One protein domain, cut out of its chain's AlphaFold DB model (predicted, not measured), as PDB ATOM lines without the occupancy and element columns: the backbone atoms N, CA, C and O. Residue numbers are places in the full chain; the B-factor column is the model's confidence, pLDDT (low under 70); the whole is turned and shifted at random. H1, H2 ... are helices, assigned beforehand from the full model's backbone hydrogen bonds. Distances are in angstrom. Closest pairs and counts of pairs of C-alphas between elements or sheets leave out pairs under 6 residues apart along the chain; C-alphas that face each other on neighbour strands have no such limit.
ATOM      1  N   GLY A  50       1.977  43.177  36.175       89.44
ATOM      2  CA  GLY A  50       1.168  43.539  35.008       89.44
ATOM      3  C   GLY A  50       1.921  43.401  33.679       89.44
ATOM      4  O   GLY A  50       1.495  43.958  32.671       89.44
ATOM      5  N   GLY A  51       3.047  42.678  33.663       85.00
ATOM      6  CA  GLY A  51       3.860  42.440  32.466       85.00
ATOM      7  C   GLY A  51       3.284  41.377  31.527       85.00
ATOM      8  O   GLY A  51       3.777  41.211  30.413       85.00
ATOM      9  N   LEU A  52       2.246  40.663  31.966       81.75
ATOM     10  CA  LEU A  52       1.474  39.706  31.177       81.75
ATOM     11  C   LEU A  52      -0.018  40.050  31.282       81.75
ATOM     12  O   LEU A  52      -0.450  40.518  32.341       81.75
ATOM     13  N   PRO A  53      -0.819  39.796  30.231       85.44
ATOM     14  CA  PRO A  53      -2.271  39.797  30.351       85.44
ATOM     15  C   PRO A  53      -2.706  38.884  31.499       85.44
ATOM     16  O   PRO A  53      -2.166  37.789  31.673       85.44
ATOM     17  N   PHE A  54      -3.658  39.350  32.304       85.31
ATOM     18  CA  PHE A  54      -4.175  38.553  33.404       85.31
ATOM     19  C   PHE A  54      -5.019  37.396  32.861       85.31
ATOM     20  O   PHE A  54      -6.112  37.612  32.346       85.31
ATOM     21  N   GLU A  55      -4.512  36.178  33.033       93.19
ATOM     22  CA  GLU A  55      -5.179  34.931  32.662       93.19
ATOM     23  C   GLU A  55      -5.324  34.054  33.921       93.19
ATOM     24  O   GLU A  55      -4.317  33.544  34.428       93.19
ATOM     25  N   PRO A  56      -6.542  33.862  34.468       92.00
ATOM     26  CA  PRO A  56      -6.757  33.111  35.712       92.00
ATOM     27  C   PRO A  56      -6.201  31.682  35.683       92.00
ATOM     28  O   PRO A  56      -5.668  31.194  36.682       92.00
ATOM     29  N   GLU A  57      -6.292  31.017  34.531       94.31
ATOM     30  CA  GLU A  57      -5.766  29.663  34.340       94.31
ATOM     31  C   GLU A  57      -4.237  29.623  34.415       94.31
ATOM     32  O   GLU A  57      -3.665  28.688  34.977       94.31
ATOM     33  N   LEU A  58      -3.563  30.651  33.884       90.75
ATOM     34  CA  LEU A  58      -2.111  30.775  33.976       90.75
ATOM     35  C   LEU A  58      -1.683  31.015  35.424       90.75
ATOM     36  O   LEU A  58      -0.751  30.364  35.889       90.75
ATOM     37  N   LEU A  59      -2.373  31.914  36.133       91.94
ATOM     38  CA  LEU A  59      -2.100  32.176  37.545       91.94
ATOM     39  C   LEU A  59      -2.232  30.893  38.372       91.94
ATOM     40  O   LEU A  59      -1.300  30.560  39.096       91.94
ATOM     41  N   THR A  60      -3.335  30.157  38.198       93.81
ATOM     42  CA  THR A  60      -3.595  28.895  38.910       93.81
ATOM     43  C   THR A  60      -2.501  27.867  38.627       93.81
ATOM     44  O   THR A  60      -1.884  27.341  39.545       93.81
ATOM     45  N   ARG A  61      -2.168  27.648  37.350       93.69
ATOM     46  CA  ARG A  61      -1.114  26.704  36.956       93.69
ATOM     47  C   ARG A  61       0.243  27.059  37.566       93.69
ATOM     48  O   ARG A  61       0.958  26.178  38.028       93.69
ATOM     49  N   VAL A  62       0.612  28.339  37.548       92.62
ATOM     50  CA  VAL A  62       1.889  28.808  38.100       92.62
ATOM     51  C   VAL A  62       1.921  28.639  39.620       92.62
ATOM     52  O   VAL A  62       2.937  28.198  40.155       92.62
ATOM     53  N   THR A  63       0.827  28.944  40.322       90.94
ATOM     54  CA  THR A  63       0.749  28.733  41.774       90.94
ATOM     55  C   THR A  63       0.765  27.253  42.144       90.94
ATOM     56  O   THR A  63       1.435  26.884  43.108       90.94
ATOM     57  N   ASP A  64       0.113  26.398  41.356       93.50
ATOM     58  CA  ASP A  64       0.119  24.946  41.559       93.50
ATOM     59  C   ASP A  64       1.528  24.371  41.372       93.50
ATOM     60  O   ASP A  64       1.985  23.571  42.179       93.50
ATOM     61  N   LEU A  65       2.267  24.813  40.349       91.44
ATOM     62  CA  LEU A  65       3.653  24.378  40.138       91.44
ATOM     63  C   LEU A  65       4.566  24.739  41.313       91.44
ATOM     64  O   LEU A  65       5.402  23.929  41.707       91.44
ATOM     65  N   ILE A  66       4.409  25.942  41.870       89.94
ATOM     66  CA  ILE A  66       5.204  26.402  43.014       89.94
ATOM     67  C   ILE A  66       4.856  25.599  44.273       89.94
ATOM     68  O   ILE A  66       5.756  25.122  44.961       89.94
ATOM     69  N   THR A  67       3.565  25.446  44.570       90.44
ATOM     70  CA  THR A  67       3.092  24.751  45.779       90.44
ATOM     71  C   THR A  67       3.427  23.264  45.740       90.44
ATOM     72  O   THR A  67       4.069  22.771  46.663       90.44
ATOM     73  N   ASN A  68       3.133  22.584  44.630       90.81
ATOM     74  CA  ASN A  68       3.447  21.165  44.466       90.81
ATOM     75  C   ASN A  68       4.954  20.892  44.560       90.81
ATOM     76  O   ASN A  68       5.357  19.927  45.203       90.81
ATOM     77  N   ASN A  69       5.804  21.725  43.941       89.19
ATOM     78  CA  ASN A  69       7.251  21.539  44.062       89.19
ATOM     79  C   ASN A  69       7.734  21.786  45.494       89.19
ATOM     80  O   ASN A  69       8.577  21.030  45.969       89.19
ATOM     81  N   ALA A  70       7.199  22.785  46.200       88.12
ATOM     82  CA  ALA A  70       7.587  23.048  47.583       88.12
ATOM     83  C   ALA A  70       7.228  21.902  48.537       88.12
ATOM     84  O   ALA A  70       8.056  21.538  49.370       88.12
ATOM     85  N   ASP A  71       6.061  21.280  48.364       89.06
ATOM     86  CA  ASP A  71       5.640  20.131  49.174       89.06
ATOM     87  C   ASP A  71       6.556  18.908  48.979       89.06
ATOM     88  O   ASP A  71       6.708  18.079  49.879       89.06
ATOM     89  N   LEU A  72       7.217  18.799  47.821       89.62
ATOM     90  CA  LEU A  72       8.156  17.716  47.515       89.62
ATOM     91  C   LEU A  72       9.571  17.951  48.062       89.62
ATOM     92  O   LEU A  72      10.330  16.984  48.178       89.62
ATOM     93  N   ILE A  73       9.940  19.196  48.395       89.69
ATOM     94  CA  ILE A  73      11.315  19.566  48.766       89.69
ATOM     95  C   ILE A  73      11.856  18.683  49.897       89.69
ATOM     96  O   ILE A  73      12.906  18.083  49.679       89.69
ATOM     97  N   PRO A  74      11.191  18.504  51.055       90.50
ATOM     98  CA  PRO A  74      11.742  17.704  52.154       90.50
ATOM     99  C   PRO A  74      12.138  16.274  51.754       90.50
ATOM    100  O   PRO A  74      13.232  15.798  52.075       90.50
ATOM    101  N   ALA A  75      11.287  15.610  50.967       91.69
ATOM    102  CA  ALA A  75      11.493  14.231  50.524       91.69
ATOM    103  C   ALA A  75      12.660  14.077  49.527       91.69
ATOM    104  O   ALA A  75      13.202  12.984  49.357       91.69
ATOM    105  N   GLN A  76      13.079  15.167  48.881       93.69
ATOM    106  CA  GLN A  76      14.140  15.179  47.875       93.69
ATOM    107  C   GLN A  76      15.568  15.279  48.452       93.69
ATOM    108  O   GLN A  76      16.549  15.239  47.697       93.69
ATOM    109  N   TYR A  77      15.723  15.363  49.779       94.31
ATOM    110  CA  TYR A  77      17.028  15.414  50.457       94.31
ATOM    111  C   TYR A  77      17.229  14.216  51.401       94.31
ATOM    112  O   TYR A  77      17.399  14.399  52.607       94.31
ATOM    113  N   PRO A  78      17.222  12.965  50.903       93.56
ATOM    114  CA  PRO A  78      17.552  11.813  51.734       93.56
ATOM    115  C   PRO A  78      19.036  11.818  52.122       93.56
ATOM    116  O   PRO A  78      19.880  12.428  51.451       93.56
ATOM    117  N   ASP A  79      19.364  11.093  53.188       90.25
ATOM    118  CA  ASP A  79      20.747  10.900  53.617       90.25
ATOM    119  C   ASP A  79      21.609  10.309  52.493       90.25
ATOM    120  O   ASP A  79      21.152   9.538  51.649       90.25
ATOM    121  N   GLY A  80      22.876  10.720  52.448       89.12
ATOM    122  CA  GLY A  80      23.810  10.303  51.399       89.12
ATOM    123  C   GLY A  80      23.630  11.005  50.045       89.12
ATOM    124  O   GLY A  80      24.463  10.815  49.163       89.12
ATOM    125  N   SER A  81      22.622  11.870  49.871       92.81
ATOM    126  CA  SER A  81      22.401  12.599  48.608       92.81
ATOM    127  C   SER A  81      23.166  13.927  48.482       92.81
ATOM    128  O   SER A  81      22.928  14.675  47.540       92.81
ATOM    129  N   PHE A  82      24.067  14.250  49.413       92.19
ATOM    130  CA  PHE A  82      24.726  15.566  49.494       92.19
ATOM    131  C   PHE A  82      26.065  15.652  48.752       92.19
ATOM    132  O   PHE A  82      26.598  16.743  48.574       92.19
ATOM    133  N   ALA A  83      26.628  14.518  48.333       88.62
ATOM    134  CA  ALA A  83      27.885  14.494  47.594       88.62
ATOM    135  C   ALA A  83      27.721  15.064  46.175       88.62
ATOM    136  O   ALA A  83      26.622  15.056  45.614       88.62
ATOM    137  N   PHE A  84      28.829  15.518  45.578       86.88
ATOM    138  CA  PHE A  84      28.867  15.940  44.174       86.88
ATOM    139  C   PHE A  84      28.140  14.910  43.287       86.88
ATOM    140  O   PHE A  84      28.383  13.709  43.445       86.88
ATOM    141  N   PRO A  85      27.252  15.337  42.375       91.00
ATOM    142  CA  PRO A  85      27.065  16.698  41.844       91.00
ATOM    143  C   PRO A  85      26.014  17.547  42.572       91.00
ATOM    144  O   PRO A  85      25.540  18.542  42.035       91.00
ATOM    145  N   SER A  86      25.620  17.161  43.781       91.44
ATOM    146  CA  SER A  86      24.712  17.965  44.592       91.44
ATOM    147  C   SER A  86      25.315  19.318  44.986       91.44
ATOM    148  O   SER A  86      26.431  19.374  45.494       91.44
ATOM    149  N   GLU A  87      24.516  20.382  44.870       90.94
ATOM    150  CA  GLU A  87      24.787  21.699  45.478       90.94
ATOM    151  C   GLU A  87      24.185  21.843  46.891       90.94
ATOM    152  O   GLU A  87      24.366  22.858  47.562       90.94
ATOM    153  N   ALA A  88      23.457  20.828  47.366       92.56
ATOM    154  CA  ALA A  88      22.871  20.808  48.701       92.56
ATOM    155  C   ALA A  88      23.958  20.775  49.783       92.56
ATOM    156  O   ALA A  88      24.819  19.894  49.786       92.56
ATOM    157  N   LEU A  89      23.878  21.702  50.737       92.75
ATOM    158  CA  LEU A  89      24.796  21.758  51.870       92.75
ATOM    159  C   LEU A  89      24.507  20.632  52.873       92.75
ATOM    160  O   LEU A  89      23.351  20.319  53.156       92.75
ATOM    161  N   LEU A  90      25.562  20.093  53.493       92.88
ATOM    162  CA  LEU A  90      25.445  19.110  54.583       92.88
ATOM    163  C   LEU A  90      24.678  19.650  55.802       92.88
ATOM    164  O   LEU A  90      24.155  18.864  56.589       92.88
ATOM    165  N   SER A  91      24.569  20.974  55.941       92.62
ATOM    166  CA  SER A  91      23.781  21.610  56.998       92.62
ATOM    167  C   SER A  91      22.296  21.249  56.945       92.62
ATOM    168  O   SER A  91      21.645  21.298  57.982       92.62
ATOM    169  N   ILE A  92      21.766  20.847  55.783       92.44
ATOM    170  CA  ILE A  92      20.392  20.337  55.654       92.44
ATOM    171  C   ILE A  92      20.225  19.037  56.451       92.44
ATOM    172  O   ILE A  92      19.231  18.864  57.144       92.44
ATOM    173  N   ALA A  93      21.209  18.134  56.399       91.88
ATOM    174  CA  ALA A  93      21.179  16.912  57.201       91.88
ATOM    175  C   ALA A  93      21.388  17.203  58.694       91.88
ATOM    176  O   ALA A  93      20.753  16.583  59.539       91.88
ATOM    177  N   GLN A  94      22.272  18.152  59.018       93.00
ATOM    178  CA  GLN A  94      22.582  18.524  60.404       93.00
ATOM    179  C   GLN A  94      21.413  19.225  61.107       93.00
ATOM    180  O   GLN A  94      21.230  19.028  62.302       93.00
ATOM    181  N   ASN A  95      20.628  20.011  60.366       94.00
ATOM    182  CA  ASN A  95      19.488  20.778  60.871       94.00
ATOM    183  C   ASN A  95      18.190  20.291  60.212       94.00
ATOM    184  O   ASN A  95      17.434  21.076  59.639       94.00
ATOM    185  N   ARG A  96      17.973  18.971  60.231       91.81
ATOM    186  CA  ARG A  96      16.863  18.331  59.518       91.81
ATOM    187  C   ARG A  96      15.507  18.895  59.932       91.81
ATOM    188  O   ARG A  96      14.735  19.287  59.066       91.81
ATOM    189  N   ASP A  97      15.259  18.959  61.235       92.69
ATOM    190  CA  ASP A  97      13.979  19.418  61.777       92.69
ATOM    191  C   ASP A  97      13.678  20.859  61.342       92.69
ATOM    192  O   ASP A  97      12.563  21.159  60.924       92.69
ATOM    193  N   ASP A  98      14.691  21.733  61.344       90.81
ATOM    194  CA  ASP A  98      14.556  23.122  60.888       90.81
ATOM    195  C   ASP A  98      14.274  23.211  59.382       90.81
ATOM    196  O   ASP A  98      13.498  24.058  58.941       90.81
ATOM    197  N   PHE A  99      14.900  22.343  58.582       89.81
ATOM    198  CA  PHE A  99      14.679  22.282  57.138       89.81
ATOM    199  C   PHE A  99      13.259  21.817  56.792       89.81
ATOM    200  O   PHE A  99      12.631  22.391  55.905       89.81
ATOM    201  N   GLU A 100      12.737  20.812  57.498       89.44
ATOM    202  CA  GLU A 100      11.383  20.286  57.279       89.44
ATOM    203  C   GLU A 100      10.293  21.205  57.851       89.44
ATOM    204  O   GLU A 100       9.202  21.292  57.292       89.44
ATOM    205  N   ALA A 101      10.591  21.921  58.937       87.69
ATOM    206  CA  ALA A 101       9.680  22.887  59.546       87.69
ATOM    207  C   ALA A 101       9.694  24.263  58.858       87.69
ATOM    208  O   ALA A 101       8.876  25.121  59.205       87.69
ATOM    209  N   ALA A 102      10.618  24.504  57.920       80.69
ATOM    210  CA  ALA A 102      10.763  25.795  57.264       80.69
ATOM    211  C   ALA A 102       9.444  26.194  56.570       80.69
ATOM    212  O   ALA A 102       8.990  25.499  55.657       80.69
ATOM    213  N   PRO A 103       8.810  27.316  56.963       68.94
ATOM    214  CA  PRO A 103       7.620  27.782  56.273       68.94
ATOM    215  C   PRO A 103       7.993  28.148  54.831       68.94
ATOM    216  O   PRO A 103       9.089  28.671  54.592       68.94
ATOM    217  N   PRO A 104       7.097  27.923  53.855       63.66
ATOM    218  CA  PRO A 104       7.407  28.237  52.475       63.66
ATOM    219  C   PRO A 104       7.730  29.735  52.330       63.66
ATOM    220  O   PRO A 104       7.112  30.563  53.010       63.66
ATOM    221  N   PRO A 105       8.656  30.125  51.434       57.75
ATOM    222  CA  PRO A 105       9.154  31.500  51.337       57.75
ATOM    223  C   PRO A 105       8.066  32.582  51.193       57.75
ATOM    224  O   PRO A 105       8.262  33.724  51.607       57.75
ATOM    225  N   TRP A 106       6.892  32.243  50.650       55.69
ATOM    226  CA  TRP A 106       5.761  33.167  50.509       55.69
ATOM    227  C   TRP A 106       4.965  33.415  51.800       55.69
ATOM    228  O   TRP A 106       4.304  34.447  51.895       55.69
ATOM    229  N   LEU A 107       5.055  32.541  52.810       52.69
ATOM    230  CA  LEU A 107       4.489  32.789  54.148       52.69
ATOM    231  C   LEU A 107       5.286  33.861  54.913       52.69
ATOM    232  O   LEU A 107       4.750  34.542  55.783       52.69
TER     233      LEU A 107
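Overview. This is residues 50 to 107 of the 118 residues of the protein "Cytochrome C" of Monaibacterium marinum (UniProt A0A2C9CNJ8). Picture an open hook: a long helix, H1, makes the shank, the long loop of residues 73 to 90 makes the turn, and two short helices, H2 and H3, follow as the chain folds back. Residues 50 to 65, of which 56 to 65 belong to H1, stick out as a free arm. The printed part has 58 residues with three named helices, in the order H1, H2, H3, and no named strand; its class is all helix, though 27 residues, under half, are in named elements. It is only just extended, close to loose, with a radius of gyration of the C-alphas of 15.5 A, and it is elongated, spanning 44 by 25 by 18 A.

Arrangement. Start with H1, residues 56 to 72, which touches no helix. A long link of 18 residues takes you to H2, residues 91 to 94, which is apart from H1. A tight link of 1 residue then leads to H3, residues 96 to 101, also apart from H1. H2 and H3 are close but not clearly touching: their closest C-alphas, those of Ile 92 and Phe 99, are 6.2 A apart. In H1 and H3 every O i to N i+4 pair is within hydrogen-bond range; H2 is too short for such a pair, and its 1 pair of O i and N i+3 is within range.

Along the chain. Find C-alpha 56 at (-6.757, 33.111, 35.712); from there H1 runs 24.5 A to C-alpha 72 at (8.156, 17.716, 47.515). H2 begins at Ser 91 and ends at Gln 94, 4.7 A from first to last C-alpha. H3 begins at Arg 96 and ends 8.5 A away at C-alpha 101, at (9.680, 22.887, 59.546).

Size, cuts and confidence. Look to Pro 53 and Gly 80 for the two C-alphas farthest apart, at 44.6 A. Without the free arm, the body has 42 residues and spans 30 by 18 by 14 A. The printed part has no cut. In the B-factor column the mean pLDDT of the printed part is 88.0, and you will find residues 103 to 107 under 70.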